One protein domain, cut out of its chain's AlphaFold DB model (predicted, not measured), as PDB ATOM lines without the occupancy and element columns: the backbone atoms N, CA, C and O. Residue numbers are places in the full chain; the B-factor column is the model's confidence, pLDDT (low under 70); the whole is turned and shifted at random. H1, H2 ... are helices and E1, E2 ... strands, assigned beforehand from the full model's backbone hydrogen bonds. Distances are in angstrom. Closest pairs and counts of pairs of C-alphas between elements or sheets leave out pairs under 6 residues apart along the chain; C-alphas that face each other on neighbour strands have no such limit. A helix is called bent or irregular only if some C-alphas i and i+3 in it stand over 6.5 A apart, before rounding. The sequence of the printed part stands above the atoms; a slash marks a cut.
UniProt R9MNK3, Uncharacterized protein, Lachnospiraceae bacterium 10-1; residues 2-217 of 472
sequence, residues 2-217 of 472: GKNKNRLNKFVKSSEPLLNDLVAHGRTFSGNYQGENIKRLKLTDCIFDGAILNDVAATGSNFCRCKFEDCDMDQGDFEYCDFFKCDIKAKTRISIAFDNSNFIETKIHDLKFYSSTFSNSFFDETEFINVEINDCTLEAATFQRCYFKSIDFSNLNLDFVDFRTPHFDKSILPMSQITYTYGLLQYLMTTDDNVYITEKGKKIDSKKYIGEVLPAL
ATOM      1  N   GLY A   2      53.180 314.653  38.965       44.00
ATOM      2  CA  GLY A   2      53.867 314.668  40.281       44.00
ATOM      3  C   GLY A   2      53.298 315.623  41.352       44.00
ATOM      4  O   GLY A   2      53.085 315.208  42.484       44.00
ATOM      5  N   LYS A   3      52.907 316.861  40.997       44.62
ATOM      6  CA  LYS A   3      52.293 317.813  41.960       44.62
ATOM      7  C   LYS A   3      50.968 317.327  42.582       44.62
ATOM      8  O   LYS A   3      50.611 317.793  43.661       44.62
ATOM      9  N   ASN A   4      50.247 316.409  41.929       43.75
ATOM     10  CA  ASN A   4      49.015 315.828  42.481       43.75
ATOM     11  C   ASN A   4      49.297 314.642  43.422       43.75
ATOM     12  O   ASN A   4      48.566 314.502  44.398       43.75
ATOM     13  N   LYS A   5      50.369 313.856  43.200       51.41
ATOM     14  CA  LYS A   5      50.811 312.784  44.121       51.41
ATOM     15  C   LYS A   5      51.209 313.362  45.494       51.41
ATOM     16  O   LYS A   5      50.650 312.938  46.501       51.41
ATOM     17  N   ASN A   6      52.033 314.420  45.538       50.00
ATOM     18  CA  ASN A   6      52.451 315.050  46.809       50.00
ATOM     19  C   ASN A   6      51.281 315.671  47.593       50.00
ATOM     20  O   ASN A   6      51.280 315.664  48.822       50.00
ATOM     21  N   ARG A   7      50.249 316.179  46.902       52.16
ATOM     22  CA  ARG A   7      49.038 316.693  47.565       52.16
ATOM     23  C   ARG A   7      48.194 315.588  48.202       52.16
ATOM     24  O   ARG A   7      47.616 315.838  49.251       52.16
ATOM     25  N   LEU A   8      48.125 314.402  47.591       52.50
ATOM     26  CA  LEU A   8      47.413 313.239  48.137       52.50
ATOM     27  C   LEU A   8      48.185 312.594  49.299       52.50
ATOM     28  O   LEU A   8      47.591 312.345  50.345       52.50
ATOM     29  N   ASN A   9      49.506 312.429  49.171       54.19
ATOM     30  CA  ASN A   9      50.350 311.836  50.218       54.19
ATOM     31  C   ASN A   9      50.378 312.661  51.515       54.19
ATOM     32  O   ASN A   9      50.538 312.093  52.590       54.19
ATOM     33  N   LYS A  10      50.136 313.980  51.452       54.75
ATOM     34  CA  LYS A  10      50.079 314.848  52.641       54.75
ATOM     35  C   LYS A  10      48.976 314.460  53.639       54.75
ATOM     36  O   LYS A  10      49.117 314.742  54.827       54.75
ATOM     37  N   PHE A  11      47.901 313.817  53.174       50.31
ATOM     38  CA  PHE A  11      46.734 313.450  53.991       50.31
ATOM     39  C   PHE A  11      46.628 311.947  54.290       50.31
ATOM     40  O   PHE A  11      45.742 311.541  55.042       50.31
ATOM     41  N   VAL A  12      47.508 311.118  53.721       57.16
ATOM     42  CA  VAL A  12      47.506 309.665  53.927       57.16
ATOM     43  C   VAL A  12      48.581 309.318  54.954       57.16
ATOM     44  O   VAL A  12      49.776 309.451  54.688       57.16
ATOM     45  N   LYS A  13      48.151 308.881  56.146       58.38
ATOM     46  CA  LYS A  13      49.048 308.248  57.125       58.38
ATOM     47  C   LYS A  13      49.726 307.052  56.456       58.38
ATOM     48  O   LYS A  13      49.051 306.288  55.765       58.38
ATOM     49  N   SER A  14      51.036 306.921  56.642       61.34
ATOM     50  CA  SER A  14      51.827 305.852  56.036       61.34
ATOM     51  C   SER A  14      51.239 304.473  56.347       61.34
ATOM     52  O   SER A  14      50.825 304.190  57.473       61.34
ATOM     53  N   SER A  15      51.170 303.612  55.330       60.78
ATOM     54  CA  SER A  15      50.731 302.220  55.493       60.78
ATOM     55  C   SER A  15      51.789 301.366  56.190       60.78
ATOM     56  O   SER A  15      51.448 300.398  56.866       60.78
ATOM     57  N   GLU A  16      53.062 301.740  56.046       70.75
ATOM     58  CA  GLU A  16      54.195 301.095  56.704       70.75
ATOM     59  C   GLU A  16      54.859 302.066  57.692       70.75
ATOM     60  O   GLU A  16      55.330 303.131  57.271       70.75
ATOM     61  N   PRO A  17      54.912 301.728  58.994       80.81
ATOM     62  CA  PRO A  17      55.551 302.579  59.982       80.81
ATOM     63  C   PRO A  17      57.070 302.553  59.787       80.81
ATOM     64  O   PRO A  17      57.693 301.490  59.755       80.81
ATOM     65  N   LEU A  18      57.659 303.742  59.685       86.69
ATOM     66  CA  LEU A  18      59.099 303.954  59.704       86.69
ATOM     67  C   LEU A  18      59.447 304.327  61.147       86.69
ATOM     68  O   LEU A  18      59.003 305.359  61.641       86.69
ATOM     69  N   LEU A  19      60.125 303.430  61.858       88.81
ATOM     70  CA  LEU A  19      60.419 303.563  63.286       88.81
ATOM     71  C   LEU A  19      61.930 303.519  63.501       88.81
ATOM     72  O   LEU A  19      62.652 302.935  62.695       88.81
ATOM     73  N   ASN A  20      62.393 304.089  64.614       90.81
ATOM     74  CA  ASN A  20      63.788 303.977  65.042       90.81
ATOM     75  C   ASN A  20      64.288 302.527  65.005       90.81
ATOM     76  O   ASN A  20      63.555 301.604  65.365       90.81
ATOM     77  N   ASP A  21      65.549 302.349  64.606       91.00
ATOM     78  CA  ASP A  21      66.237 301.053  64.557       91.00
ATOM     79  C   ASP A  21      65.587 300.014  63.619       91.00
ATOM     80  O   ASP A  21      65.913 298.824  63.675       91.00
ATOM     81  N   LEU A  22      64.666 300.436  62.741       94.12
ATOM     82  CA  LEU A  22      64.016 299.535  61.799       94.12
ATOM     83  C   LEU A  22      65.051 298.889  60.875       94.12
ATOM     84  O   LEU A  22      65.789 299.564  60.158       94.12
ATOM     85  N   VAL A  23      65.014 297.560  60.834       95.12
ATOM     86  CA  VAL A  23      65.705 296.752  59.833       95.12
ATOM     87  C   VAL A  23      64.680 296.284  58.810       95.12
ATOM     88  O   VAL A  23      63.705 295.617  59.169       95.12
ATOM     89  N   ALA A  24      64.876 296.620  57.538       92.75
ATOM     90  CA  ALA A  24      63.976 296.187  56.477       92.75
ATOM     91  C   ALA A  24      64.718 295.890  55.175       92.75
ATOM     92  O   ALA A  24      65.755 296.480  54.875       92.75
ATOM     93  N   HIS A  25      64.143 294.972  54.400       96.75
ATOM     94  CA  HIS A  25      64.656 294.559  53.105       96.75
ATOM     95  C   HIS A  25      63.536 294.569  52.061       96.75
ATOM     96  O   HIS A  25      62.463 294.027  52.335       96.75
ATOM     97  N   GLY A  26      63.766 295.170  50.891       95.31
ATOM     98  CA  GLY A  26      62.833 295.099  49.759       95.31
ATOM     99  C   GLY A  26      61.494 295.820  49.959       95.31
ATOM    100  O   GLY A  26      60.523 295.488  49.280       95.31
ATOM    101  N   ARG A  27      61.391 296.742  50.924       94.25
ATOM    102  CA  ARG A  27      60.123 297.411  51.270       94.25
ATOM    103  C   ARG A  27      59.929 298.720  50.526       94.25
ATOM    104  O   ARG A  27      60.900 299.363  50.140       94.25
ATOM    105  N   THR A  28      58.670 299.123  50.360       94.56
ATOM    106  CA  THR A  28      58.319 300.420  49.772       94.56
ATOM    107  C   THR A  28      57.668 301.317  50.816       94.56
ATOM    108  O   THR A  28      56.600 301.006  51.336       94.56
ATOM    109  N   PHE A  29      58.291 302.459  51.079       93.25
ATOM    110  CA  PHE A  29      57.792 303.488  51.975       93.25
ATOM    111  C   PHE A  29      57.176 304.618  51.153       93.25
ATOM    112  O   PHE A  29      57.857 305.360  50.447       93.25
ATOM    113  N   SER A  30      55.861 304.751  51.256       89.88
ATOM    114  CA  SER A  30      55.099 305.845  50.659       89.88
ATOM    115  C   SER A  30      54.180 306.431  51.722       89.88
ATOM    116  O   SER A  30      53.490 305.686  52.421       89.88
ATOM    117  N   GLY A  31      54.152 307.755  51.854       88.56
ATOM    118  CA  GLY A  31      53.299 308.439  52.825       88.56
ATOM    119  C   GLY A  31      53.989 309.603  53.520       88.56
ATOM    120  O   GLY A  31      55.071 310.033  53.119       88.56
ATOM    121  N   ASN A  32      53.325 310.126  54.547       91.94
ATOM    122  CA  ASN A  32      53.811 311.254  55.328       91.94
ATOM    123  C   ASN A  32      54.528 310.794  56.605       91.94
ATOM    124  O   ASN A  32      53.903 310.178  57.468       91.94
ATOM    125  N   TYR A  33      55.815 311.124  56.702       93.06
ATOM    126  CA  TYR A  33      56.717 310.894  57.834       93.06
ATOM    127  C   TYR A  33      57.330 312.218  58.332       93.06
ATOM    128  O   TYR A  33      58.409 312.230  58.923       93.06
ATOM    129  N   GLN A  34      56.680 313.351  58.045       94.06
ATOM    130  CA  GLN A  34      57.199 314.667  58.397       94.06
ATOM    131  C   GLN A  34      57.403 314.800  59.913       94.06
ATOM    132  O   GLN A  34      56.485 314.526  60.689       94.06
ATOM    133  N   GLY A  35      58.583 315.268  60.322       93.75
ATOM    134  CA  GLY A  35      58.937 315.471  61.728       93.75
ATOM    135  C   GLY A  35      59.174 314.183  62.522       93.75
ATOM    136  O   GLY A  35      59.371 314.244  63.737       93.75
ATOM    137  N   GLU A  36      59.121 313.016  61.874       93.50
ATOM    138  CA  GLU A  36      59.309 311.741  62.556       93.50
ATOM    139  C   GLU A  36      60.769 311.540  62.977       93.50
ATOM    140  O   GLU A  36      61.724 311.965  62.322       93.50
ATOM    141  N   ASN A  37      60.938 310.834  64.090       93.75
ATOM    142  CA  ASN A  37      62.242 310.424  64.588       93.75
ATOM    143  C   ASN A  37      62.490 308.974  64.157       93.75
ATOM    144  O   ASN A  37      61.877 308.053  64.704       93.75
ATOM    145  N   ILE A  38      63.352 308.802  63.153       93.44
ATOM    146  CA  ILE A  38      63.617 307.547  62.436       93.44
ATOM    147  C   ILE A  38      65.124 307.274  62.362       93.44
ATOM    148  O   ILE A  38      65.700 307.043  61.306       93.44
ATOM    149  N   LYS A  39      65.792 307.337  63.506       95.06
ATOM    150  CA  LYS A  39      67.244 307.180  63.617       95.06
ATOM    151  C   LYS A  39      67.671 305.726  63.455       95.06
ATOM    152  O   LYS A  39      66.940 304.805  63.831       95.06
ATOM    153  N   ARG A  40      68.917 305.541  63.008       92.19
ATOM    154  CA  ARG A  40      69.616 304.242  62.956       92.19
ATOM    155  C   ARG A  40      68.881 303.165  62.154       92.19
ATOM    156  O   ARG A  40      68.909 301.986  62.513       92.19
ATOM    157  N   LEU A  41      68.221 303.557  61.067       95.25
ATOM    158  CA  LEU A  41      67.592 302.599  60.160       95.25
ATOM    159  C   LEU A  41      68.658 301.718  59.508       95.25
ATOM    160  O   LEU A  41      69.782 302.152  59.274       95.25
ATOM    161  N   LYS A  42      68.295 300.481  59.177       95.00
ATOM    162  CA  LYS A  42      69.114 299.575  58.366       95.00
ATOM    163  C   LYS A  42      68.256 299.053  57.231       95.00
ATOM    164  O   LYS A  42      67.559 298.045  57.372       95.00
ATOM    165  N   LEU A  43      68.258 299.787  56.129       95.88
ATOM    166  CA  LEU A  43      67.403 299.516  54.984       95.88
ATOM    167  C   LEU A  43      68.235 298.975  53.834       95.88
ATOM    168  O   LEU A  43      69.296 299.500  53.504       95.88
ATOM    169  N   THR A  44      67.762 297.895  53.227       97.00
ATOM    170  CA  THR A  44      68.438 297.257  52.101       97.00
ATOM    171  C   THR A  44      67.447 297.006  50.974       97.00
ATOM    172  O   THR A  44      66.394 296.427  51.209       97.00
ATOM    173  N   ASP A  45      67.761 297.426  49.751       97.00
ATOM    174  CA  ASP A  45      66.879 297.262  48.583       97.00
ATOM    175  C   ASP A  45      65.473 297.886  48.774       97.00
ATOM    176  O   ASP A  45      64.490 297.423  48.199       97.00
ATOM    177  N   CYS A  46      65.348 298.924  49.611       97.38
ATOM    178  CA  CYS A  46      64.077 299.604  49.878       97.38
ATOM    179  C   CYS A  46      63.831 300.778  48.917       97.38
ATOM    180  O   CYS A  46      64.764 301.399  48.410       97.38
ATOM    181  N   ILE A  47      62.564 301.124  48.702       97.38
ATOM    182  CA  ILE A  47      62.135 302.220  47.827       97.38
ATOM    183  C   ILE A  47      61.333 303.230  48.641       97.38
ATOM    184  O   ILE A  47      60.382 302.868  49.322       97.38
ATOM    185  N   PHE A  48      61.675 304.505  48.533       95.81
ATOM    186  CA  PHE A  48      60.849 305.618  48.971       95.81
ATOM    187  C   PHE A  48      60.220 306.252  47.720       95.81
ATOM    188  O   PHE A  48      60.932 306.890  46.950       95.81
ATOM    189  N   ASP A  49      58.917 306.050  47.485       93.94
ATOM    190  CA  ASP A  49      58.174 306.627  46.337       93.94
ATOM    191  C   ASP A  49      57.283 307.769  46.831       93.94
ATOM    192  O   ASP A  49      56.237 307.549  47.456       93.94
ATOM    193  N   GLY A  50      57.711 309.006  46.569       92.69
ATOM    194  CA  GLY A  50      56.977 310.216  46.934       92.69
ATOM    195  C   GLY A  50      56.738 310.354  48.439       92.69
ATOM    196  O   GLY A  50      55.708 310.904  48.850       92.69
ATOM    197  N   ALA A  51      57.635 309.805  49.262       93.38
ATOM    198  CA  ALA A  51      57.569 309.933  50.710       93.38
ATOM    199  C   ALA A  51      57.816 311.392  51.125       93.38
ATOM    200  O   ALA A  51      58.672 312.075  50.564       93.38
ATOM    201  N   ILE A  52      57.056 311.868  52.113       93.75
ATOM    202  CA  ILE A  52      57.267 313.180  52.729       93.75
ATOM    203  C   ILE A  52      58.089 312.945  53.990       93.75
ATOM    204  O   ILE A  52      57.577 312.437  54.982       93.75
ATOM    205  N   LEU A  53      59.362 313.296  53.914       94.50
ATOM    206  CA  LEU A  53      60.402 313.146  54.924       94.50
ATOM    207  C   LEU A  53      60.900 314.530  55.378       94.50
ATOM    208  O   LEU A  53      62.050 314.679  55.768       94.50
ATOM    209  N   ASN A  54      60.069 315.570  55.284       95.44
ATOM    210  CA  ASN A  54      60.464 316.898  55.751       95.44
ATOM    211  C   ASN A  54      60.690 316.892  57.265       95.44
ATOM    212  O   ASN A  54      59.990 316.176  57.981       95.44
ATOM    213  N   ASP A  55      61.626 317.698  57.760       96.56
ATOM    214  CA  ASP A  55      61.913 317.855  59.197       96.56
ATOM    215  C   ASP A  55      62.246 316.532  59.930       96.56
ATOM    216  O   ASP A  55      62.126 316.423  61.151       96.56
ATOM    217  N   VAL A  56      62.596 315.487  59.183       96.19
ATOM    218  CA  VAL A  56      62.836 314.143  59.707       96.19
ATOM    219  C   VAL A  56      64.175 314.062  60.433       96.19
ATOM    220  O   VAL A  56      65.147 314.676  60.005       96.19
ATOM    221  N   ALA A  57      64.262 313.249  61.487       97.12
ATOM    222  CA  ALA A  57      65.535 312.924  62.129       97.12
ATOM    223  C   ALA A  57      65.954 311.489  61.785       97.12
ATOM    224  O   ALA A  57      65.536 310.538  62.450       97.12
ATOM    225  N   ALA A  58      66.777 311.338  60.748       97.25
ATOM    226  CA  ALA A  58      67.260 310.064  60.217       97.25
ATOM    227  C   ALA A  58      68.712 309.738  60.612       97.25
ATOM    228  O   ALA A  58      69.262 308.755  60.118       97.25
ATOM    229  N   THR A  59      69.315 310.506  61.523       97.25
ATOM    230  CA  THR A  59      70.719 310.392  61.950       97.25
ATOM    231  C   THR A  59      71.193 308.944  62.151       97.25
ATOM    232  O   THR A  59      70.526 308.139  62.821       97.25
ATOM    233  N   GLY A  60      72.385 308.618  61.645       89.62
ATOM    234  CA  GLY A  60      73.024 307.316  61.863       89.62
ATOM    235  C   GLY A  60      72.416 306.153  61.071       89.62
ATOM    236  O   GLY A  60      72.607 304.998  61.457       89.62
ATOM    237  N   SER A  61      71.614 306.434  60.042       95.62
ATOM    238  CA  SER A  61      70.937 305.410  59.239       95.62
ATOM    239  C   SER A  61      71.815 304.869  58.113       95.62
ATOM    240  O   SER A  61      72.613 305.588  57.524       95.62
ATOM    241  N   ASN A  62      71.624 303.595  57.777       94.94
ATOM    242  CA  ASN A  62      72.279 302.920  56.666       94.94
ATOM    243  C   ASN A  62      71.252 302.557  55.588       94.94
ATOM    244  O   ASN A  62      70.294 301.814  55.836       94.94
ATOM    245  N   PHE A  63      71.496 303.071  54.389       96.62
ATOM    246  CA  PHE A  63      70.745 302.817  53.176       96.62
ATOM    247  C   PHE A  63      71.650 302.086  52.183       96.62
ATOM    248  O   PHE A  63      72.596 302.642  51.624       96.62
ATOM    249  N   CYS A  64      71.345 300.816  51.942       94.94
ATOM    250  CA  CYS A  64      72.073 299.969  51.007       94.94
ATOM    251  C   CYS A  64      71.169 299.645  49.817       94.94
ATOM    252  O   CYS A  64      70.105 299.053  49.991       94.94
ATOM    253  N   ARG A  65      71.558 300.040  48.603       96.75
ATOM    254  CA  ARG A  65      70.778 299.835  47.368       96.75
ATOM    255  C   ARG A  65      69.347 300.380  47.441       96.75
ATOM    256  O   ARG A  65      68.427 299.816  46.854       96.75
ATOM    257  N   CYS A  66      69.143 301.459  48.194       98.19
ATOM    258  CA  CYS A  66      67.830 302.076  48.339       98.19
ATOM    259  C   CYS A  66      67.579 303.125  47.251       98.19
ATOM    260  O   CYS A  66      68.515 303.735  46.729       98.19
ATOM    261  N   LYS A  67      66.307 303.359  46.930       98.50
ATOM    262  CA  LYS A  67      65.883 304.389  45.974       98.50
ATOM    263  C   LYS A  67      65.029 305.442  46.658       98.50
ATOM    264  O   LYS A  67      64.103 305.086  47.379       98.50
ATOM    265  N   PHE A  68      65.305 306.710  46.394       97.50
ATOM    266  CA  PHE A  68      64.505 307.849  46.828       97.50
ATOM    267  C   PHE A  68      63.970 308.544  45.581       97.50
ATOM    268  O   PHE A  68      64.699 309.274  44.912       97.50
ATOM    269  N   GLU A  69      62.710 308.279  45.245       95.19
ATOM    270  CA  GLU A  69      62.066 308.745  44.020       95.19
ATOM    271  C   GLU A  69      61.030 309.828  44.340       95.19
ATOM    272  O   GLU A  69      59.990 309.563  44.941       95.19
ATOM    273  N   ASP A  70      61.312 311.062  43.914       92.44
ATOM    274  CA  ASP A  70      60.439 312.230  44.082       92.44
ATOM    275  C   ASP A  70      60.024 312.492  45.552       92.44
ATOM    276  O   ASP A  70      58.945 313.030  45.821       92.44
ATOM    277  N   CYS A  71      60.889 312.135  46.508       93.06
ATOM    278  CA  CYS A  71      60.697 312.404  47.934       93.06
ATOM    279  C   CYS A  71      60.852 313.893  48.270       93.06
ATOM    280  O   CYS A  71      61.667 314.602  47.675       93.06
ATOM    281  N   ASP A  72      60.100 314.347  49.270       93.31
ATOM    282  CA  ASP A  72      60.312 315.647  49.907       93.31
ATOM    283  C   ASP A  72      61.151 315.427  51.163       93.31
ATOM    284  O   ASP A  72      60.769 314.622  52.004       93.31
ATOM    285  N   MET A  73      62.321 316.050  51.248       94.81
ATOM    286  CA  MET A  73      63.311 315.818  52.315       94.81
ATOM    287  C   MET A  73      63.829 317.150  52.871       94.81
ATOM    288  O   MET A  73      64.956 317.237  53.355       94.81
ATOM    289  N   ASP A  74      63.037 318.213  52.731       96.31
ATOM    290  CA  ASP A  74      63.426 319.547  53.165       96.31
ATOM    291  C   ASP A  74      63.532 319.606  54.695       96.31
ATOM    292  O   ASP A  74      62.698 319.068  55.421       96.31
ATOM    293  N   GLN A  75      64.584 320.252  55.182       96.56
ATOM    294  CA  GLN A  75      64.989 320.317  56.587       96.56
ATOM    295  C   GLN A  75      65.220 318.950  57.257       96.56
ATOM    296  O   GLN A  75      65.172 318.843  58.480       96.56
ATOM    297  N   GLY A  76      65.472 317.892  56.479       96.75
ATOM    298  CA  GLY A  76      65.841 316.592  57.033       96.75
ATOM    299  C   GLY A  76      67.239 316.596  57.662       96.75
ATOM    300  O   GLY A  76      68.180 317.174  57.114       96.75
ATOM    301  N   ASP A  77      67.380 315.901  58.787       97.94
ATOM    302  CA  ASP A  77      68.658 315.565  59.415       97.94
ATOM    303  C   ASP A  77      69.043 314.134  59.025       97.94
ATOM    304  O   ASP A  77      68.469 313.154  59.510       97.94
ATOM    305  N   PHE A  78      70.022 314.034  58.132       97.94
ATOM    306  CA  PHE A  78      70.636 312.792  57.683       97.94
ATOM    307  C   PHE A  78      72.119 312.757  58.059       97.94
ATOM    308  O   PHE A  78      72.912 312.148  57.349       97.94
ATOM    309  N   GLU A  79      72.514 313.379  59.172       98.12
ATOM    310  CA  GLU A  79      73.904 313.337  59.620       98.12
ATOM    311  C   GLU A  79      74.345 311.901  59.966       98.12
ATOM    312  O   GLU A  79      73.554 311.067  60.429       98.12
ATOM    313  N   TYR A  80      75.634 311.608  59.782       94.44
ATOM    314  CA  TYR A  80      76.233 310.294  60.061       94.44
ATOM    315  C   TYR A  80      75.548 309.120  59.336       94.44
ATOM    316  O   TYR A  80      75.514 308.007  59.866       94.44
ATOM    317  N   CYS A  81      74.951 309.351  58.164       95.12
ATOM    318  CA  CYS A  81      74.279 308.304  57.395       95.12
ATOM    319  C   CYS A  81      75.195 307.668  56.342       95.12
ATOM    320  O   CYS A  81      76.088 308.319  55.805       95.12
ATOM    321  N   ASP A  82      74.916 306.412  55.991       91.69
ATOM    322  CA  ASP A  82      75.582 305.698  54.901       91.69
ATOM    323  C   ASP A  82      74.617 305.474  53.733       91.69
ATOM    324  O   ASP A  82      73.555 304.874  53.903       91.69
ATOM    325  N   PHE A  83      75.017 305.885  52.534       97.12
ATOM    326  CA  PHE A  83      74.320 305.651  51.272       97.12
ATOM    327  C   PHE A  83      75.221 304.835  50.346       97.12
ATOM    328  O   PHE A  83      76.050 305.378  49.613       97.12
ATOM    329  N   PHE A  84      75.061 303.514  50.368       94.19
ATOM    330  CA  PHE A  84      75.804 302.611  49.491       94.19
ATOM    331  C   PHE A  84      74.930 302.172  48.319       94.19
ATOM    332  O   PHE A  84      73.871 301.578  48.536       94.19
ATOM    333  N   LYS A  85      75.367 302.418  47.080       95.12
ATOM    334  CA  LYS A  85      74.645 302.044  45.850       95.12
ATOM    335  C   LYS A  85      73.217 302.587  45.773       95.12
ATOM    336  O   LYS A  85      72.327 301.917  45.249       95.12
ATOM    337  N   CYS A  86      72.972 303.759  46.349       98.19
ATOM    338  CA  CYS A  86      71.642 304.350  46.361       98.19
ATOM    339  C   CYS A  86      71.361 305.153  45.086       98.19
ATOM    340  O   CYS A  86      72.274 305.560  44.369       98.19
ATOM    341  N   ASP A  87      70.082 305.401  44.826       98.50
ATOM    342  CA  ASP A  87      69.618 306.301  43.769       98.50
ATOM    343  C   ASP A  87      68.729 307.380  44.398       98.50
ATOM    344  O   ASP A  87      67.649 307.078  44.913       98.50
ATOM    345  N   ILE A  88      69.215 308.620  44.434       97.88
ATOM    346  CA  ILE A  88      68.545 309.772  45.035       97.88
ATOM    347  C   ILE A  88      68.137 310.730  43.924       97.88
ATOM    348  O   ILE A  88      68.962 311.421  43.319       97.88
ATOM    349  N   LYS A  89      66.828 310.811  43.699       94.94
ATOM    350  CA  LYS A  89      66.235 311.626  42.648       94.94
ATOM    351  C   LYS A  89      65.044 312.398  43.178       94.94
ATOM    352  O   LYS A  89      64.011 311.817  43.505       94.94
ATOM    353  N   ALA A  90      65.126 313.721  43.151       86.94
ATOM    354  CA  ALA A  90      63.985 314.559  43.494       86.94
ATOM    355  C   ALA A  90      64.009 315.869  42.720       86.94
ATOM    356  O   ALA A  90      64.984 316.602  42.780       86.94
ATOM    357  N   LYS A  91      62.898 316.220  42.063       83.44
ATOM    358  CA  LYS A  91      62.737 317.506  41.351       83.44
ATOM    359  C   LYS A  91      62.363 318.656  42.288       83.44
ATOM    360  O   LYS A  91      61.485 319.467  41.974       83.44
ATOM    361  N   THR A  92      62.980 318.688  43.458       83.56
ATOM    362  CA  THR A  92      62.692 319.631  44.536       83.56
ATOM    363  C   THR A  92      63.939 320.433  44.881       83.56
ATOM    364  O   THR A  92      65.069 320.077  44.538       83.56
ATOM    365  N   ARG A  93      63.700 321.585  45.508       91.50
ATOM    366  CA  ARG A  93      64.741 322.354  46.177       91.50
ATOM    367  C   ARG A  93      64.717 321.948  47.640       91.50
ATOM    368  O   ARG A  93      63.642 322.035  48.225       91.50
ATOM    369  N   ILE A  94      65.854 321.523  48.180       94.75
ATOM    370  CA  ILE A  94      65.953 321.030  49.555       94.75
ATOM    371  C   ILE A  94      67.103 321.697  50.312       94.75
ATOM    372  O   ILE A  94      68.193 321.892  49.771       94.75
ATOM    373  N   SER A  95      66.843 322.016  51.572       96.75
ATOM    374  CA  SER A  95      67.812 322.301  52.626       96.75
ATOM    375  C   SER A  95      67.938 321.039  53.467       96.75
ATOM    376  O   SER A  95      66.931 320.532  53.933       96.75
ATOM    377  N   ILE A  96      69.129 320.475  53.627       96.94
ATOM    378  CA  ILE A  96      69.299 319.153  54.249       96.94
ATOM    379  C   ILE A  96      70.661 319.082  54.931       96.94
ATOM    380  O   ILE A  96      71.617 319.680  54.429       96.94
ATOM    381  N   ALA A  97      70.736 318.376  56.057       98.06
ATOM    382  CA  ALA A  97      71.989 318.126  56.757       98.06
ATOM    383  C   ALA A  97      72.512 316.727  56.417       98.06
ATOM    384  O   ALA A  97      71.874 315.723  56.731       98.06
ATOM    385  N   PHE A  98      73.670 316.675  55.764       98.06
ATOM    386  CA  PHE A  98      74.402 315.456  55.411       98.06
ATOM    387  C   PHE A  98      75.805 315.427  56.036       98.06
ATOM    388  O   PHE A  98      76.695 314.714  55.563       98.06
ATOM    389  N   ASP A  99      76.039 316.195  57.100       98.25
ATOM    390  CA  ASP A  99      77.338 316.245  57.764       98.25
ATOM    391  C   ASP A  99      77.775 314.850  58.238       98.25
ATOM    392  O   ASP A  99      76.979 314.047  58.732       98.25
ATOM    393  N   ASN A 100      79.065 314.548  58.074       95.19
ATOM    394  CA  ASN A 100      79.682 313.264  58.425       95.19
ATOM    395  C   ASN A 100      79.040 312.029  57.754       95.19
ATOM    396  O   ASN A 100      79.137 310.926  58.290       95.19
ATOM    397  N   SER A 101      78.358 312.204  56.618       95.25
ATOM    398  CA  SER A 101      77.700 311.108  55.893       95.25
ATOM    399  C   SER A 101      78.538 310.589  54.730       95.25
ATOM    400  O   SER A 101      79.328 311.329  54.141       95.25
ATOM    401  N   ASN A 102      78.325 309.321  54.377       92.06
ATOM    402  CA  ASN A 102      79.039 308.632  53.311       92.06
ATOM    403  C   ASN A 102      78.111 308.325  52.135       92.06
ATOM    404  O   ASN A 102      77.026 307.776  52.314       92.06
ATOM    405  N   PHE A 103      78.573 308.594  50.921       97.62
ATOM    406  CA  PHE A 103      77.893 308.270  49.673       97.62
ATOM    407  C   PHE A 103      78.861 307.479  48.801       97.62
ATOM    408  O   PHE A 103      79.832 308.023  48.289       97.62
ATOM    409  N   ILE A 104      78.623 306.180  48.657       92.56
ATOM    410  CA  ILE A 104      79.537 305.272  47.959       92.56
ATOM    411  C   ILE A 104      78.775 304.585  46.832       92.56
ATOM    412  O   ILE A 104      77.755 303.940  47.082       92.56
ATOM    413  N   GLU A 105      79.258 304.719  45.598       95.31
ATOM    414  CA  GLU A 105      78.601 304.208  44.384       95.31
ATOM    415  C   GLU A 105      77.145 304.704  44.241       95.31
ATOM    416  O   GLU A 105      76.277 304.001  43.721       95.31
ATOM    417  N   THR A 106      76.849 305.897  44.761       97.81
ATOM    418  CA  THR A 106      75.495 306.461  44.801       97.81
ATOM    419  C   THR A 106      75.267 307.420  43.636       97.81
ATOM    420  O   THR A 106      76.170 308.121  43.184       97.81
ATOM    421  N   LYS A 107      74.029 307.478  43.148       98.62
ATOM    422  CA  LYS A 107      73.609 308.432  42.127       98.62
ATOM    423  C   LYS A 107      72.739 309.515  42.748       98.62
ATOM    424  O   LYS A 107      71.735 309.205  43.380       98.62
ATOM    425  N   ILE A 108      73.098 310.776  42.541       98.06
ATOM    426  CA  ILE A 108      72.318 311.943  42.955       98.06
ATOM    427  C   ILE A 108      71.976 312.733  41.701       98.06
ATOM    428  O   ILE A 108      72.864 313.202  40.983       98.06
ATOM    429  N   HIS A 109      70.687 312.876  41.397       96.56
ATOM    430  CA  HIS A 109      70.310 313.531  40.155       96.56
ATOM    431  C   HIS A 109      68.990 314.299  40.172       96.56
ATOM    432  O   HIS A 109      68.058 314.003  40.917       96.56
ATOM    433  N   ASP A 110      68.933 315.297  39.287       94.94
ATOM    434  CA  ASP A 110      67.789 316.186  39.057       94.94
ATOM    435  C   ASP A 110      67.333 316.985  40.298       94.94
ATOM    436  O   ASP A 110      66.148 317.308  40.402       94.94
ATOM    437  N   LEU A 111      68.260 317.327  41.203       94.25
ATOM    438  CA  LEU A 111      67.995 317.882  42.537       94.25
ATOM    439  C   LEU A 111      68.678 319.240  42.760       94.25
ATOM    440  O   LEU A 111      69.745 319.512  42.210       94.25
ATOM    441  N   LYS A 112      68.059 320.112  43.565       95.50
ATOM    442  CA  LYS A 112      68.606 321.438  43.900       95.50
ATOM    443  C   LYS A 112      68.861 321.569  45.400       95.50
ATOM    444  O   LYS A 112      67.922 321.764  46.167       95.50
ATOM    445  N   PHE A 113      70.118 321.506  45.812       96.31
ATOM    446  CA  PHE A 113      70.524 321.796  47.181       96.31
ATOM    447  C   PHE A 113      70.590 323.306  47.410       96.31
ATOM    448  O   PHE A 113      71.094 324.062  46.569       96.31
ATOM    449  N   TYR A 114      70.053 323.745  48.544       95.69
ATOM    450  CA  TYR A 114      70.111 325.132  48.978       95.69
ATOM    451  C   TYR A 114      70.281 325.230  50.484       95.69
ATOM    452  O   TYR A 114      69.465 324.669  51.209       95.69
ATOM    453  N   SER A 115      71.289 325.966  50.959       95.44
ATOM    454  CA  SER A 115      71.572 326.081  52.403       95.44
ATOM    455  C   SER A 115      71.754 324.730  53.109       95.44
ATOM    456  O   SER A 115      71.575 324.622  54.317       95.44
ATOM    457  N   SER A 116      72.120 323.699  52.346       97.12
ATOM    458  CA  SER A 116      72.441 322.359  52.839       97.12
ATOM    459  C   SER A 116      73.868 322.291  53.384       97.12
ATOM    460  O   SER A 116      74.750 323.036  52.942       97.12
ATOM    461  N   THR A 117      74.114 321.356  54.294       97.69
ATOM    462  CA  THR A 117      75.427 321.133  54.907       97.69
ATOM    463  C   THR A 117      75.946 319.739  54.580       97.69
ATOM    464  O   THR A 117      75.214 318.752  54.607       97.69
ATOM    465  N   PHE A 118      77.225 319.667  54.223       97.44
ATOM    466  CA  PHE A 118      77.922 318.447  53.817       97.44
ATOM    467  C   PHE A 118      79.284 318.347  54.522       97.44
ATOM    468  O   PHE A 118      80.240 317.791  53.974       97.44
ATOM    469  N   SER A 119      79.428 318.938  55.707       96.25
ATOM    470  CA  SER A 119      80.736 319.072  56.344       96.25
ATOM    471  C   SER A 119      81.281 317.699  56.729       96.25
ATOM    472  O   SER A 119      80.564 316.878  57.301       96.25
ATOM    473  N   ASN A 120      82.550 317.434  56.421       93.44
ATOM    474  CA  ASN A 120      83.194 316.123  56.607       93.44
ATOM    475  C   ASN A 120      82.471 314.945  55.919       93.44
ATOM    476  O   ASN A 120      82.658 313.798  56.321       93.44
ATOM    477  N   SER A 121      81.623 315.201  54.920       96.31
ATOM    478  CA  SER A 121      81.007 314.124  54.138       96.31
ATOM    479  C   SER A 121      82.003 313.513  53.152       96.31
ATOM    480  O   SER A 121      82.929 314.175  52.669       96.31
ATOM    481  N   PHE A 122      81.806 312.233  52.853       96.00
ATOM    482  CA  PHE A 122      82.644 311.473  51.936       96.00
ATOM    483  C   PHE A 122      81.809 310.950  50.773       96.00
ATOM    484  O   PHE A 122      80.838 310.222  50.968       96.00
ATOM    485  N   PHE A 123      82.207 311.306  49.558       97.88
ATOM    486  CA  PHE A 123      81.614 310.826  48.321       97.88
ATOM    487  C   PHE A 123      82.653 310.003  47.572       97.88
ATOM    488  O   PHE A 123      83.731 310.509  47.271       97.88
ATOM    489  N   ASP A 124      82.326 308.757  47.244       95.19
ATOM    490  CA  ASP A 124      83.193 307.851  46.496       95.19
ATOM    491  C   ASP A 124      82.429 307.202  45.348       95.19
ATOM    492  O   ASP A 124      81.340 306.669  45.558       95.19
ATOM    493  N   GLU A 125      82.954 307.276  44.125       95.81
ATOM    494  CA  GLU A 125      82.264 306.761  42.925       95.81
ATOM    495  C   GLU A 125      80.814 307.289  42.807       95.81
ATOM    496  O   GLU A 125      79.914 306.590  42.346       95.81
ATOM    497  N   THR A 126      80.567 308.521  43.269       98.06
ATOM    498  CA  THR A 126      79.233 309.138  43.255       98.06
ATOM    499  C   THR A 126      79.014 309.947  41.981       98.06
ATOM    500  O   THR A 126      79.878 310.717  41.553       98.06
ATOM    501  N   GLU A 127      77.831 309.806  41.384       98.56
ATOM    502  CA  GLU A 127      77.411 310.566  40.206       98.56
ATOM    503  C   GLU A 127      76.495 311.732  40.598       98.56
ATOM    504  O   GLU A 127      75.429 311.523  41.173       98.56
ATOM    505  N   PHE A 128      76.861 312.949  40.200       98.25
ATOM    506  CA  PHE A 128      76.043 314.155  40.307       98.25
ATOM    507  C   PHE A 128      75.583 314.585  38.914       98.25
ATOM    508  O   PHE A 128      76.372 315.112  38.126       98.25
ATOM    509  N   ILE A 129      74.306 314.370  38.586       97.06
ATOM    510  CA  ILE A 129      73.762 314.653  37.246       97.06
ATOM    511  C   ILE A 129      72.609 315.648  37.332       97.06
ATOM    512  O   ILE A 129      71.581 315.361  37.938       97.06
ATOM    513  N   ASN A 130      72.747 316.799  36.667       93.56
ATOM    514  CA  ASN A 130      71.759 317.885  36.724       93.56
ATOM    515  C   ASN A 130      71.459 318.323  38.172       93.56
ATOM    516  O   ASN A 130      70.301 318.536  38.537       93.56
ATOM    517  N   VAL A 131      72.502 318.395  39.001       95.81
ATOM    518  CA  VAL A 131      72.409 318.835  40.395       95.81
ATOM    519  C   VAL A 131      72.846 320.292  40.493       95.81
ATOM    520  O   VAL A 131      73.873 320.674  39.937       95.81
ATOM    521  N   GLU A 132      72.078 321.099  41.219       95.25
ATOM    522  CA  GLU A 132      72.472 322.457  41.600       95.25
ATOM    523  C   GLU A 132      72.830 322.474  43.087       95.25
ATOM    524  O   GLU A 132      72.063 321.971  43.904       95.25
ATOM    525  N   ILE A 133      73.970 323.067  43.442       95.06
ATOM    526  CA  ILE A 133      74.407 323.232  44.832       95.06
ATOM    527  C   ILE A 133      74.631 324.725  45.058       95.06
ATOM    528  O   ILE A 133      75.540 325.308  44.475       95.06
ATOM    529  N   ASN A 134      73.778 325.363  45.861       93.88
ATOM    530  CA  ASN A 134      73.820 326.811  46.086       93.88
ATOM    531  C   ASN A 134      73.794 327.131  47.579       93.88
ATOM    532  O   ASN A 134      72.999 326.558  48.319       93.88
ATOM    533  N   ASP A 135      74.614 328.089  48.014       92.75
ATOM    534  CA  ASP A 135      74.691 328.527  49.415       92.75
ATOM    535  C   ASP A 135      74.913 327.362  50.407       92.75
ATOM    536  O   ASP A 135      74.434 327.406  51.537       92.75
ATOM    537  N   CYS A 136      75.602 326.300  49.978       95.75
ATOM    538  CA  CYS A 136      75.863 325.107  50.785       95.75
ATOM    539  C   CYS A 136      77.250 325.143  51.433       95.75
ATOM    540  O   CYS A 136      78.198 325.695  50.870       95.75
ATOM    541  N   THR A 137      77.383 324.465  52.573       95.75
ATOM    542  CA  THR A 137      78.670 324.267  53.253       95.75
ATOM    543  C   THR A 137      79.276 322.930  52.842       95.75
ATOM    544  O   THR A 137      78.692 321.880  53.103       95.75
ATOM    545  N   LEU A 138      80.461 322.969  52.229       95.81
ATOM    546  CA  LEU A 138      81.235 321.793  51.807       95.81
ATOM    547  C   LEU A 138      82.518 321.616  52.641       95.81
ATOM    548  O   LEU A 138      83.463 320.970  52.201       95.81
ATOM    549  N   GLU A 139      82.597 322.220  53.830       93.06
ATOM    550  CA  GLU A 139      83.818 322.234  54.641       93.06
ATOM    551  C   GLU A 139      84.348 320.815  54.900       93.06
ATOM    552  O   GLU A 139      83.654 319.968  55.458       93.06
ATOM    553  N   ALA A 140      85.598 320.556  54.504       91.00
ATOM    554  CA  ALA A 140      86.243 319.245  54.622       91.00
ATOM    555  C   ALA A 140      85.498 318.082  53.924       91.00
ATOM    556  O   ALA A 140      85.801 316.919  54.191       91.00
ATOM    557  N   ALA A 141      84.564 318.373  53.012       96.31
ATOM    558  CA  ALA A 141      83.968 317.360  52.151       96.31
ATOM    559  C   ALA A 141      85.027 316.777  51.205       96.31
ATOM    560  O   ALA A 141      85.918 317.487  50.722       96.31
ATOM    561  N   THR A 142      84.922 315.477  50.942       96.81
ATOM    562  CA  THR A 142      85.823 314.757  50.038       96.81
ATOM    563  C   THR A 142      85.032 314.129  48.902       96.81
ATOM    564  O   THR A 142      84.118 313.346  49.139       96.81
ATOM    565  N   PHE A 143      85.411 314.454  47.670       97.75
ATOM    566  CA  PHE A 143      84.874 313.901  46.435       97.75
ATOM    567  C   PHE A 143      85.941 313.037  45.769       97.75
ATOM    568  O   PHE A 143      86.848 313.544  45.105       97.75
ATOM    569  N   GLN A 144      85.838 311.728  45.959       94.38
ATOM    570  CA  GLN A 144      86.752 310.725  45.439       94.38
ATOM    571  C   GLN A 144      86.109 309.976  44.265       94.38
ATOM    572  O   GLN A 144      84.972 309.524  44.360       94.38
ATOM    573  N   ARG A 145      86.796 309.882  43.118       95.44
ATOM    574  CA  ARG A 145      86.287 309.202  41.903       95.44
ATOM    575  C   ARG A 145      84.860 309.626  41.503       95.44
ATOM    576  O   ARG A 145      84.094 308.831  40.967       95.44
ATOM    577  N   CYS A 146      84.471 310.863  41.809       97.88
ATOM    578  CA  CYS A 146      83.115 311.357  41.575       97.88
ATOM    579  C   CYS A 146      82.957 311.887  40.150       97.88
ATOM    580  O   CYS A 146      83.865 312.521  39.613       97.88
ATOM    581  N   TYR A 147      81.774 311.690  39.571       98.44
ATOM    582  CA  TYR A 147      81.419 312.210  38.254       98.44
ATOM    583  C   TYR A 147      80.418 313.357  38.378       98.44
ATOM    584  O   TYR A 147      79.316 313.186  38.896       98.44
ATOM    585  N   PHE A 148      80.781 314.524  37.858       98.38
ATOM    586  CA  PHE A 148      79.979 315.737  37.906       98.38
ATOM    587  C   PHE A 148      79.547 316.162  36.510       98.38
ATOM    588  O   PHE A 148      80.348 316.681  35.731       98.38
ATOM    589  N   LYS A 149      78.258 316.023  36.208       97.94
ATOM    590  CA  LYS A 149      77.696 316.420  34.921       97.94
ATOM    591  C   LYS A 149      76.854 317.679  35.035       97.94
ATOM    592  O   LYS A 149      75.782 317.670  35.640       97.94
ATOM    593  N   SER A 150      77.301 318.719  34.334       95.56
ATOM    594  CA  SER A 150      76.622 320.013  34.225       95.56
ATOM    595  C   SER A 150      76.380 320.669  35.586       95.56
ATOM    596  O   SER A 150      75.345 321.298  35.790       95.56
ATOM    597  N   ILE A 151      77.330 320.507  36.513       95.44
ATOM    598  CA  ILE A 151      77.286 321.168  37.820       95.44
ATOM    599  C   ILE A 151      77.889 322.570  37.728       95.44
ATOM    600  O   ILE A 151      78.827 322.814  36.961       95.44
ATOM    601  N   ASP A 152      77.363 323.485  38.532       94.50
ATOM    602  CA  ASP A 152      77.882 324.841  38.663       94.50
ATOM    603  C   ASP A 152      78.354 325.087  40.101       94.50
ATOM    604  O   ASP A 152      77.545 325.215  41.015       94.50
ATOM    605  N   PHE A 153      79.674 325.143  40.292       94.94
ATOM    606  CA  PHE A 153      80.308 325.464  41.572       94.94
ATOM    607  C   PHE A 153      80.607 326.965  41.738       94.94
ATOM    608  O   PHE A 153      81.225 327.359  42.723       94.94
ATOM    609  N   SER A 154      80.215 327.825  40.790       91.75
ATOM    610  CA  SER A 154      80.692 329.215  40.702       91.75
ATOM    611  C   SER A 154      80.409 330.101  41.916       91.75
ATOM    612  O   SER A 154      81.145 331.061  42.135       91.75
ATOM    613  N   ASN A 155      79.379 329.782  42.701       88.44
ATOM    614  CA  ASN A 155      78.965 330.556  43.875       88.44
ATOM    615  C   ASN A 155      79.249 329.841  45.205       88.44
ATOM    616  O   ASN A 155      78.724 330.245  46.239       88.44
ATOM    617  N   LEU A 156      80.044 328.769  45.189       92.62
ATOM    618  CA  LEU A 156      80.364 328.002  46.389       92.62
ATOM    619  C   LEU A 156      81.736 328.373  46.942       92.62
ATOM    620  O   LEU A 156      82.688 328.602  46.195       92.62
ATOM    621  N   ASN A 157      81.828 328.386  48.271       93.62
ATOM    622  CA  ASN A 157      83.112 328.349  48.950       93.62
ATOM    623  C   ASN A 157      83.638 326.908  48.885       93.62
ATOM    624  O   ASN A 157      82.987 325.988  49.385       93.62
ATOM    625  N   LEU A 158      84.791 326.727  48.243       95.75
ATOM    626  CA  LEU A 158      85.455 325.434  48.089       95.75
ATOM    627  C   LEU A 158      86.749 325.340  48.903       95.75
ATOM    628  O   LEU A 158      87.521 324.401  48.703       95.75
ATOM    629  N   ASP A 159      87.004 326.282  49.810       93.88
ATOM    630  CA  ASP A 159      88.195 326.288  50.650       93.88
ATOM    631  C   ASP A 159      88.380 324.921  51.323       93.88
ATOM    632  O   ASP A 159      87.540 324.444  52.090       93.88
ATOM    633  N   PHE A 160      89.518 324.292  51.029       95.50
ATOM    634  CA  PHE A 160      89.933 323.008  51.587       95.50
ATOM    635  C   PHE A 160      89.004 321.819  51.283       95.50
ATOM    636  O   PHE A 160      89.122 320.776  51.935       95.50
ATOM    637  N   VAL A 161      88.127 321.932  50.280       97.19
ATOM    638  CA  VAL A 161      87.405 320.784  49.709       97.19
ATOM    639  C   VAL A 161      88.403 319.863  49.008       97.19
ATOM    640  O   VAL A 161      89.331 320.330  48.339       97.19
ATOM    641  N   ASP A 162      88.235 318.553  49.182       96.25
ATOM    642  CA  ASP A 162      89.153 317.543  48.661       96.25
ATOM    643  C   ASP A 162      88.588 316.857  47.419       96.25
ATOM    644  O   ASP A 162      87.604 316.129  47.503       96.25
ATOM    645  N   PHE A 163      89.205 317.092  46.262       96.88
ATOM    646  CA  PHE A 163      88.844 316.451  45.000       96.88
ATOM    647  C   PHE A 163      89.909 315.422  44.615       96.88
ATOM    648  O   PHE A 163      90.969 315.770  44.096       96.88
ATOM    649  N   ARG A 164      89.617 314.136  44.819       92.25
ATOM    650  CA  ARG A 164      90.517 313.024  44.480       92.25
ATOM    651  C   ARG A 164      90.013 312.357  43.208       92.25
ATOM    652  O   ARG A 164      88.943 311.757  43.224       92.25
ATOM    653  N   THR A 165      90.762 312.495  42.115       92.19
ATOM    654  CA  THR A 165      90.398 311.948  40.791       92.19
ATOM    655  C   THR A 165      88.945 312.248  40.365       92.19
ATOM    656  O   THR A 165      88.198 311.328  40.027       92.19
ATOM    657  N   PRO A 166      88.495 313.519  40.411       96.75
ATOM    658  CA  PRO A 166      87.157 313.868  39.947       96.75
ATOM    659  C   PRO A 166      87.061 313.757  38.419       96.75
ATOM    660  O   PRO A 166      88.060 313.875  37.715       96.75
ATOM    661  N   HIS A 167      85.840 313.629  37.912       97.75
ATOM    662  CA  HIS A 167      85.516 313.760  36.496       97.75
ATOM    663  C   HIS A 167      84.434 314.814  36.309       97.75
ATOM    664  O   HIS A 167      83.443 314.835  37.040       97.75
ATOM    665  N   PHE A 168      84.593 315.678  35.314       97.81
ATOM    666  CA  PHE A 168      83.677 316.785  35.065       97.81
ATOM    667  C   PHE A 168      83.204 316.790  33.604       97.81
ATOM    668  O   PHE A 168      83.992 316.827  32.674       97.81
ATOM    669  N   ASP A 169      81.897 316.848  33.362       97.56
ATOM    670  CA  ASP A 169      81.339 317.025  32.015       97.56
ATOM    671  C   ASP A 169      80.465 318.276  31.968       97.56
ATOM    672  O   ASP A 169      79.379 318.311  32.549       97.56
ATOM    673  N   LYS A 170      80.924 319.299  31.238       96.38
ATOM    674  CA  LYS A 170      80.243 320.594  31.058       96.38
ATOM    675  C   LYS A 170      80.019 321.339  32.370       96.38
ATOM    676  O   LYS A 170      79.016 322.035  32.528       96.38
ATOM    677  N   SER A 171      80.964 321.216  33.290       96.69
ATOM    678  CA  SER A 171      80.856 321.767  34.639       96.69
ATOM    679  C   SER A 171      81.601 323.094  34.770       96.69
ATOM    680  O   SER A 171      82.499 323.399  33.980       96.69
ATOM    681  N   ILE A 172      81.193 323.912  35.738       96.56
ATOM    682  CA  ILE A 172      81.728 325.258  35.964       96.56
ATOM    683  C   ILE A 172      82.396 325.314  37.337       96.56
ATOM    684  O   ILE A 172      81.780 324.952  38.336       96.56
ATOM    685  N   LEU A 173      83.638 325.796  37.384       96.94
ATOM    686  CA  LEU A 173      84.436 325.971  38.593       96.94
ATOM    687  C   LEU A 173      84.720 327.463  38.870       96.94
ATOM    688  O   LEU A 173      84.958 328.231  37.930       96.94
ATOM    689  N   PRO A 174      84.728 327.892  40.143       95.25
ATOM    690  CA  PRO A 174      85.064 329.261  40.542       95.25
ATOM    691  C   PRO A 174      86.576 329.527  40.474       95.25
ATOM    692  O   PRO A 174      87.363 328.879  41.163       95.25
ATOM    693  N   MET A 175      86.993 330.520  39.682       94.25
ATOM    694  CA  MET A 175      88.409 330.822  39.416       94.25
ATOM    695  C   MET A 175      89.237 331.055  40.686       94.25
ATOM    696  O   MET A 175      90.344 330.528  40.805       94.25
ATOM    697  N   SER A 176      88.706 331.843  41.620       88.44
ATOM    698  CA  SER A 176      89.395 332.257  42.847       88.44
ATOM    699  C   SER A 176      89.552 331.149  43.891       88.44
ATOM    700  O   SER A 176      90.389 331.278  44.780       88.44
ATOM    701  N   GLN A 177      88.779 330.068  43.795       94.31
ATOM    702  CA  GLN A 177      88.750 329.008  44.808       94.31
ATOM    703  C   GLN A 177      89.559 327.775  44.399       94.31
ATOM    704  O   GLN A 177      89.981 327.018  45.267       94.31
ATOM    705  N   ILE A 178      89.823 327.573  43.102       96.12
ATOM    706  CA  ILE A 178      90.541 326.390  42.589       96.12
ATOM    707  C   ILE A 178      91.850 326.147  43.354       96.12
ATOM    708  O   ILE A 178      92.132 325.023  43.768       96.12
ATOM    709  N   THR A 179      92.619 327.206  43.613       96.62
ATOM    710  CA  THR A 179      93.920 327.140  44.295       96.62
ATOM    711  C   THR A 179      93.817 326.826  45.790       96.62
ATOM    712  O   THR A 179      94.816 326.447  46.399       96.62
ATOM    713  N   TYR A 180      92.633 326.967  46.388       96.69
ATOM    714  CA  TYR A 180      92.359 326.693  47.803       96.69
ATOM    715  C   TYR A 180      91.825 325.277  48.059       96.69
ATOM    716  O   TYR A 180      91.681 324.871  49.210       96.69
ATOM    717  N   THR A 181      91.575 324.505  47.004       97.12
ATOM    718  CA  THR A 181      91.131 323.108  47.098       97.12
ATOM    719  C   THR A 181      92.310 322.129  47.103       97.12
ATOM    720  O   THR A 181      93.431 322.473  46.711       97.12
ATOM    721  N   TYR A 182      92.058 320.881  47.498       95.81
ATOM    722  CA  TYR A 182      92.989 319.772  47.278       95.81
ATOM    723  C   TYR A 182      92.656 319.046  45.973       95.81
ATOM    724  O   TYR A 182      91.489 318.808  45.675       95.81
ATOM    725  N   GLY A 183      93.682 318.685  45.200       94.06
ATOM    726  CA  GLY A 183      93.582 317.785  44.046       94.06
ATOM    727  C   GLY A 183      92.997 318.396  42.771       94.06
ATOM    728  O   GLY A 183      93.339 317.952  41.676       94.06
ATOM    729  N   LEU A 184      92.189 319.458  42.868       95.94
ATOM    730  CA  LEU A 184      91.555 320.074  41.699       95.94
ATOM    731  C   LEU A 184      92.571 320.691  40.732       95.94
ATOM    732  O   LEU A 184      92.422 320.531  39.525       95.94
ATOM    733  N   LEU A 185      93.615 321.367  41.230       95.50
ATOM    734  CA  LEU A 185      94.679 321.889  40.362       95.50
ATOM    735  C   LEU A 185      95.436 320.754  39.668       95.50
ATOM    736  O   LEU A 185      95.642 320.827  38.461       95.50
ATOM    737  N   GLN A 186      95.812 319.701  40.403       94.00
ATOM    738  CA  GLN A 186      96.498 318.526  39.856       94.00
ATOM    739  C   GLN A 186      95.666 317.879  38.741       94.00
ATOM    740  O   GLN A 186      96.190 317.575  37.675       94.00
ATOM    741  N   TYR A 187      94.360 317.742  38.970       96.25
ATOM    742  CA  TYR A 187      93.402 317.265  37.981       96.25
ATOM    743  C   TYR A 187      93.329 318.180  36.744       96.25
ATOM    744  O   TYR A 187      93.405 317.703  35.613       96.25
ATOM    745  N   LEU A 188      93.227 319.501  36.928       97.19
ATOM    746  CA  LEU A 188      93.118 320.447  35.810       97.19
ATOM    747  C   LEU A 188      94.363 320.466  34.912       97.19
ATOM    748  O   LEU A 188      94.243 320.807  33.738       97.19
ATOM    749  N   MET A 189      95.538 320.096  35.432       94.50
ATOM    750  CA  MET A 189      96.764 319.995  34.632       94.50
ATOM    751  C   MET A 189      96.738 318.858  33.609       94.50
ATOM    752  O   MET A 189      97.439 318.940  32.603       94.50
ATOM    753  N   THR A 190      96.001 317.782  33.886       94.06
ATOM    754  CA  THR A 190      96.071 316.532  33.113       94.06
ATOM    755  C   THR A 190      94.769 316.178  32.410       94.06
ATOM    756  O   THR A 190      94.768 315.318  31.534       94.06
ATOM    757  N   THR A 191      93.666 316.824  32.780       95.88
ATOM    758  CA  THR A 191      92.347 316.477  32.265       95.88
ATOM    759  C   THR A 191      92.105 316.942  30.826       95.88
ATOM    760  O   THR A 191      92.503 318.035  30.416       95.88
ATOM    761  N   ASP A 192      91.361 316.126  30.080       94.81
ATOM    762  CA  ASP A 192      90.754 316.479  28.791       94.81
ATOM    763  C   ASP A 192      89.235 316.698  28.894       94.81
ATOM    764  O   ASP A 192      88.547 316.901  27.889       94.81
ATOM    765  N   ASP A 193      88.710 316.681  30.115       96.88
ATOM    766  CA  ASP A 193      87.306 316.905  30.407       96.88
ATOM    767  C   ASP A 193      86.849 318.321  30.029       96.88
ATOM    768  O   ASP A 193      87.602 319.300  30.024       96.88
ATOM    769  N   ASN A 194      85.549 318.448  29.763       95.38
ATOM    770  CA  ASN A 194      84.923 319.715  29.399       95.38
ATOM    771  C   ASN A 194      84.641 320.551  30.654       95.38
ATOM    772  O   ASN A 194      83.533 320.522  31.203       95.38
ATOM    773  N   VAL A 195      85.660 321.284  31.102       97.81
ATOM    774  CA  VAL A 195      85.627 322.090  32.324       97.81
ATOM    775  C   VAL A 195      85.769 323.562  32.001       97.81
ATOM    776  O   VAL A 195      86.661 323.988  31.271       97.81
ATOM    777  N   TYR A 196      84.912 324.360  32.619       97.69
ATOM    778  CA  TYR A 196      84.954 325.798  32.474       97.69
ATOM    779  C   TYR A 196      85.235 326.483  33.790       97.69
ATOM    780  O   TYR A 196      84.770 326.059  34.841       97.69
ATOM    781  N   ILE A 197      85.936 327.602  33.712       97.50
ATOM    782  CA  ILE A 197      86.324 328.393  34.868       97.50
ATOM    783  C   ILE A 197      85.701 329.769  34.730       97.50
ATOM    784  O   ILE A 197      85.733 330.370  33.653       97.50
ATOM    785  N   THR A 198      85.083 330.252  35.803       96.12
ATOM    786  CA  THR A 198      84.350 331.516  35.791       96.12
ATOM    787  C   THR A 198      84.797 332.455  36.896       96.12
ATOM    788  O   THR A 198      85.128 332.032  38.001       96.12
ATOM    789  N   GLU A 199      84.777 333.744  36.579       92.00
ATOM    790  CA  GLU A 199      84.956 334.845  37.519       92.00
ATOM    791  C   GLU A 199      84.024 335.978  37.075       92.00
ATOM    792  O   GLU A 199      84.059 336.411  35.917       92.00
ATOM    793  N   LYS A 200      83.149 336.452  37.972       85.75
ATOM    794  CA  LYS A 200      82.197 337.553  37.703       85.75
ATOM    795  C   LYS A 200      81.382 337.364  36.408       85.75
ATOM    796  O   LYS A 200      81.169 338.309  35.648       85.75
ATOM    797  N   GLY A 201      80.956 336.128  36.135       83.81
ATOM    798  CA  GLY A 201      80.131 335.761  34.977       83.81
ATOM    799  C   GLY A 201      80.881 335.606  33.648       83.81
ATOM    800  O   GLY A 201      80.263 335.252  32.645       83.81
ATOM    801  N   LYS A 202      82.201 335.841  33.606       92.12
ATOM    802  CA  LYS A 202      83.027 335.558  32.425       92.12
ATOM    803  C   LYS A 202      83.569 334.140  32.505       92.12
ATOM    804  O   LYS A 202      84.256 333.804  33.461       92.12
ATOM    805  N   LYS A 203      83.300 333.353  31.466       94.88
ATOM    806  CA  LYS A 203      83.626 331.928  31.380       94.88
ATOM    807  C   LYS A 203      84.802 331.697  30.426       94.88
ATOM    808  O   LYS A 203      84.778 332.193  29.300       94.88
ATOM    809  N   ILE A 204      85.803 330.947  30.870       96.75
ATOM    810  CA  ILE A 204      86.940 330.479  30.067       96.75
ATOM    811  C   ILE A 204      87.062 328.957  30.159       96.75
ATOM    812  O   ILE A 204      86.482 328.336  31.044       96.75
ATOM    813  N   ASP A 205      87.802 328.363  29.232       96.38
ATOM    814  CA  ASP A 205      88.138 326.937  29.245       96.38
ATOM    815  C   ASP A 205      89.263 326.630  30.254       96.38
ATOM    816  O   ASP A 205      90.122 327.487  30.504       96.38
ATOM    817  N   SER A 206      89.279 325.419  30.816       96.56
ATOM    818  CA  SER A 206      90.315 324.969  31.755       96.56
ATOM    819  C   SER A 206      91.728 325.048  31.175       96.56
ATOM    820  O   SER A 206      92.635 325.513  31.866       96.56
ATOM    821  N   LYS A 207      91.925 324.714  29.892       96.25
ATOM    822  CA  LYS A 207      93.243 324.777  29.238       96.25
ATOM    823  C   LYS A 207      93.755 326.212  29.165       96.25
ATOM    824  O   LYS A 207      94.938 326.464  29.383       96.25
ATOM    825  N   LYS A 208      92.853 327.175  28.939       96.69
ATOM    826  CA  LYS A 208      93.190 328.605  28.969       96.69
ATOM    827  C   LYS A 208      93.564 329.071  30.376       96.69
ATOM    828  O   LYS A 208      94.513 329.832  30.535       96.69
ATOM    829  N   TYR A 209      92.839 328.621  31.398       97.06
ATOM    830  CA  TYR A 209      93.185 328.940  32.782       97.06
ATOM    831  C   TYR A 209      94.580 328.428  33.147       97.06
ATOM    832  O   TYR A 209      95.389 329.203  33.645       97.06
ATOM    833  N   ILE A 210      94.886 327.166  32.840       97.12
ATOM    834  CA  ILE A 210      96.200 326.577  33.126       97.12
ATOM    835  C   ILE A 210      97.316 327.255  32.322       97.12
ATOM    836  O   ILE A 210      98.372 327.543  32.877       97.12
ATOM    837  N   GLY A 211      97.089 327.550  31.037       95.94
ATOM    838  CA  GLY A 211      98.115 328.125  30.161       95.94
ATOM    839  C   GLY A 211      98.387 329.619  30.363       95.94
ATOM    840  O   GLY A 211      99.520 330.057  30.182       95.94
ATOM    841  N   GLU A 212      97.375 330.410  30.728       95.81
ATOM    842  CA  GLU A 212      97.490 331.876  30.800       95.81
ATOM    843  C   GLU A 212      97.274 332.424  32.214       95.81
ATOM    844  O   GLU A 212      98.022 333.287  32.671       95.81
ATOM    845  N   VAL A 213      96.246 331.946  32.920       96.12
ATOM    846  CA  VAL A 213      95.815 332.544  34.193       96.12
ATOM    847  C   VAL A 213      96.667 332.054  35.357       96.12
ATOM    848  O   VAL A 213      97.091 332.867  36.171       96.12
ATOM    849  N   LEU A 214      96.944 330.752  35.441       96.75
ATOM    850  CA  LEU A 214      97.694 330.154  36.545       96.75
ATOM    851  C   LEU A 214      99.131 330.714  36.662       96.75
ATOM    852  O   LEU A 214      99.512 331.087  37.775       96.75
ATOM    853  N   PRO A 215      99.913 330.876  35.570       96.12
ATOM    854  CA  PRO A 215     101.241 331.488  35.649       96.12
ATOM    855  C   PRO A 215     101.186 332.968  36.044       96.12
ATOM    856  O   PRO A 215     101.962 333.406  36.892       96.12
ATOM    857  N   ALA A 216     100.235 333.729  35.487       96.56
ATOM    858  CA  ALA A 216     100.043 335.137  35.836       96.56
ATOM    859  C   ALA A 216      99.621 335.313  37.305       96.56
ATOM    860  O   ALA A 216     100.061 336.242  37.981       96.56
ATOM    861  N   LEU A 217      98.794 334.399  37.822       95.81
ATOM    862  CA  LEU A 217      98.388 334.372  39.222       95.81
ATOM    863  C   LEU A 217      99.574 334.072  40.146       95.81
ATOM    864  O   LEU A 217      99.724 334.732  41.172       95.81
TER     865      LEU A 217
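AT A GLANCE: This is residues 2 to 217 of the 472 residues of an uncharacterized protein of Lachnospiraceae bacterium 10-1 (UniProt R9MNK3). What shape do these atoms make? The chain is wound in stacked turns, a solenoid with one wall of strands E1, E2, E4, E6, E8, E11, E14 and E16, all parallel in that order, and a second, mixed wall in the order E3, E5, E7, E9, E12, E15, E17, E18 and E19. Unnamed runs and the parallel pair E10 and E13 complete the turns; H2, hairpin E18 and E19, and H3 lie at the last end, and H1 outside the first turns. What are its make-up and size? The 216 printed residues, under half of them in named elements, hold three named helices and nineteen named strands in the order H1, E1 to E17, H2, E18, E19, H3, class mixed. The whole is compact, radius of gyration of the C-alphas 18.5 A, a rod spanning 62 by 30 by 23 A.

IN THESE COORDINATES: Where does the printed part begin? H1 is residues 2 to 9, 10.9 A long, from C-alpha 2 at (53.867, 314.668, 40.281). Where are the short strands? E1 is 23 to 25, E2 42 to 44, E3 47 to 49, E4 62 to 64, E5 67 to 69, E6 82 to 84, E7 87 to 89 and E8 102 to 104. E9 is 107 to 109, E10 112 to 114, E11 122 to 124, E12 127 to 129, E13 132 to 134, E14 142 to 144, E15 147 to 149 and E16 162 to 164. What follows? E17 is 167 to 174, 16.0 A, H2 184 to 190, and E18 194 to 199, 17.2 A. E19 is 202 to 205, and H3 206 to 217, 14.5 A, ending at (98.388, 334.372, 39.222).

HOW THE PARTS SIT: How do strands pair? For instance, N 24 and O 42 of parallel E1 and E2 are 3.0 A apart, N 48 and O 67 of parallel E3 and E5 2.8 A, and N 113 and O 132 of parallel E10 and E13 2.8 A. Where does the second sheet change? E17 bends by 102 degrees at residue 170; E17, H2 and E18 form a strand-helix-strand unit, parallel neighbours with a helix between, its crossover right-handed. N 173 and O 196 are 2.8 A apart, and in the antiparallel hairpin E18 and E19 so are N 197 and O 204. Where are the helices? H2 touches residues 206 to 210 of H3, closest C-alphas Leu 188 and Ser 206, 6.7 A, at a steep tilt of 62 degrees, opposite ways; H1 is apart from both. H2 only grazes the first sheet with residues 184 to 187, and H3 the second with 206 to 209. O i to N i+4 pairs are within hydrogen-bond range in 3 of 4 for H1, 2 of 3 for H2 and 5 of 8 for H3, which is only just irregular, C-alphas 211 and 214 being 6.7 A apart.

THE WHOLE: How far does it reach? The two C-alphas farthest apart, Ser 15 and Ala 216, are 62.5 A apart, and the printed part has no cut. Which links are long? They are H1 to E1, E1 to E2, E3 to E4, E5 to E6, E7 to E8 and E15 to E16. Where is confidence low? Residues 2 to 15 are under 70; the mean pLDDT of the printed part is 92.2.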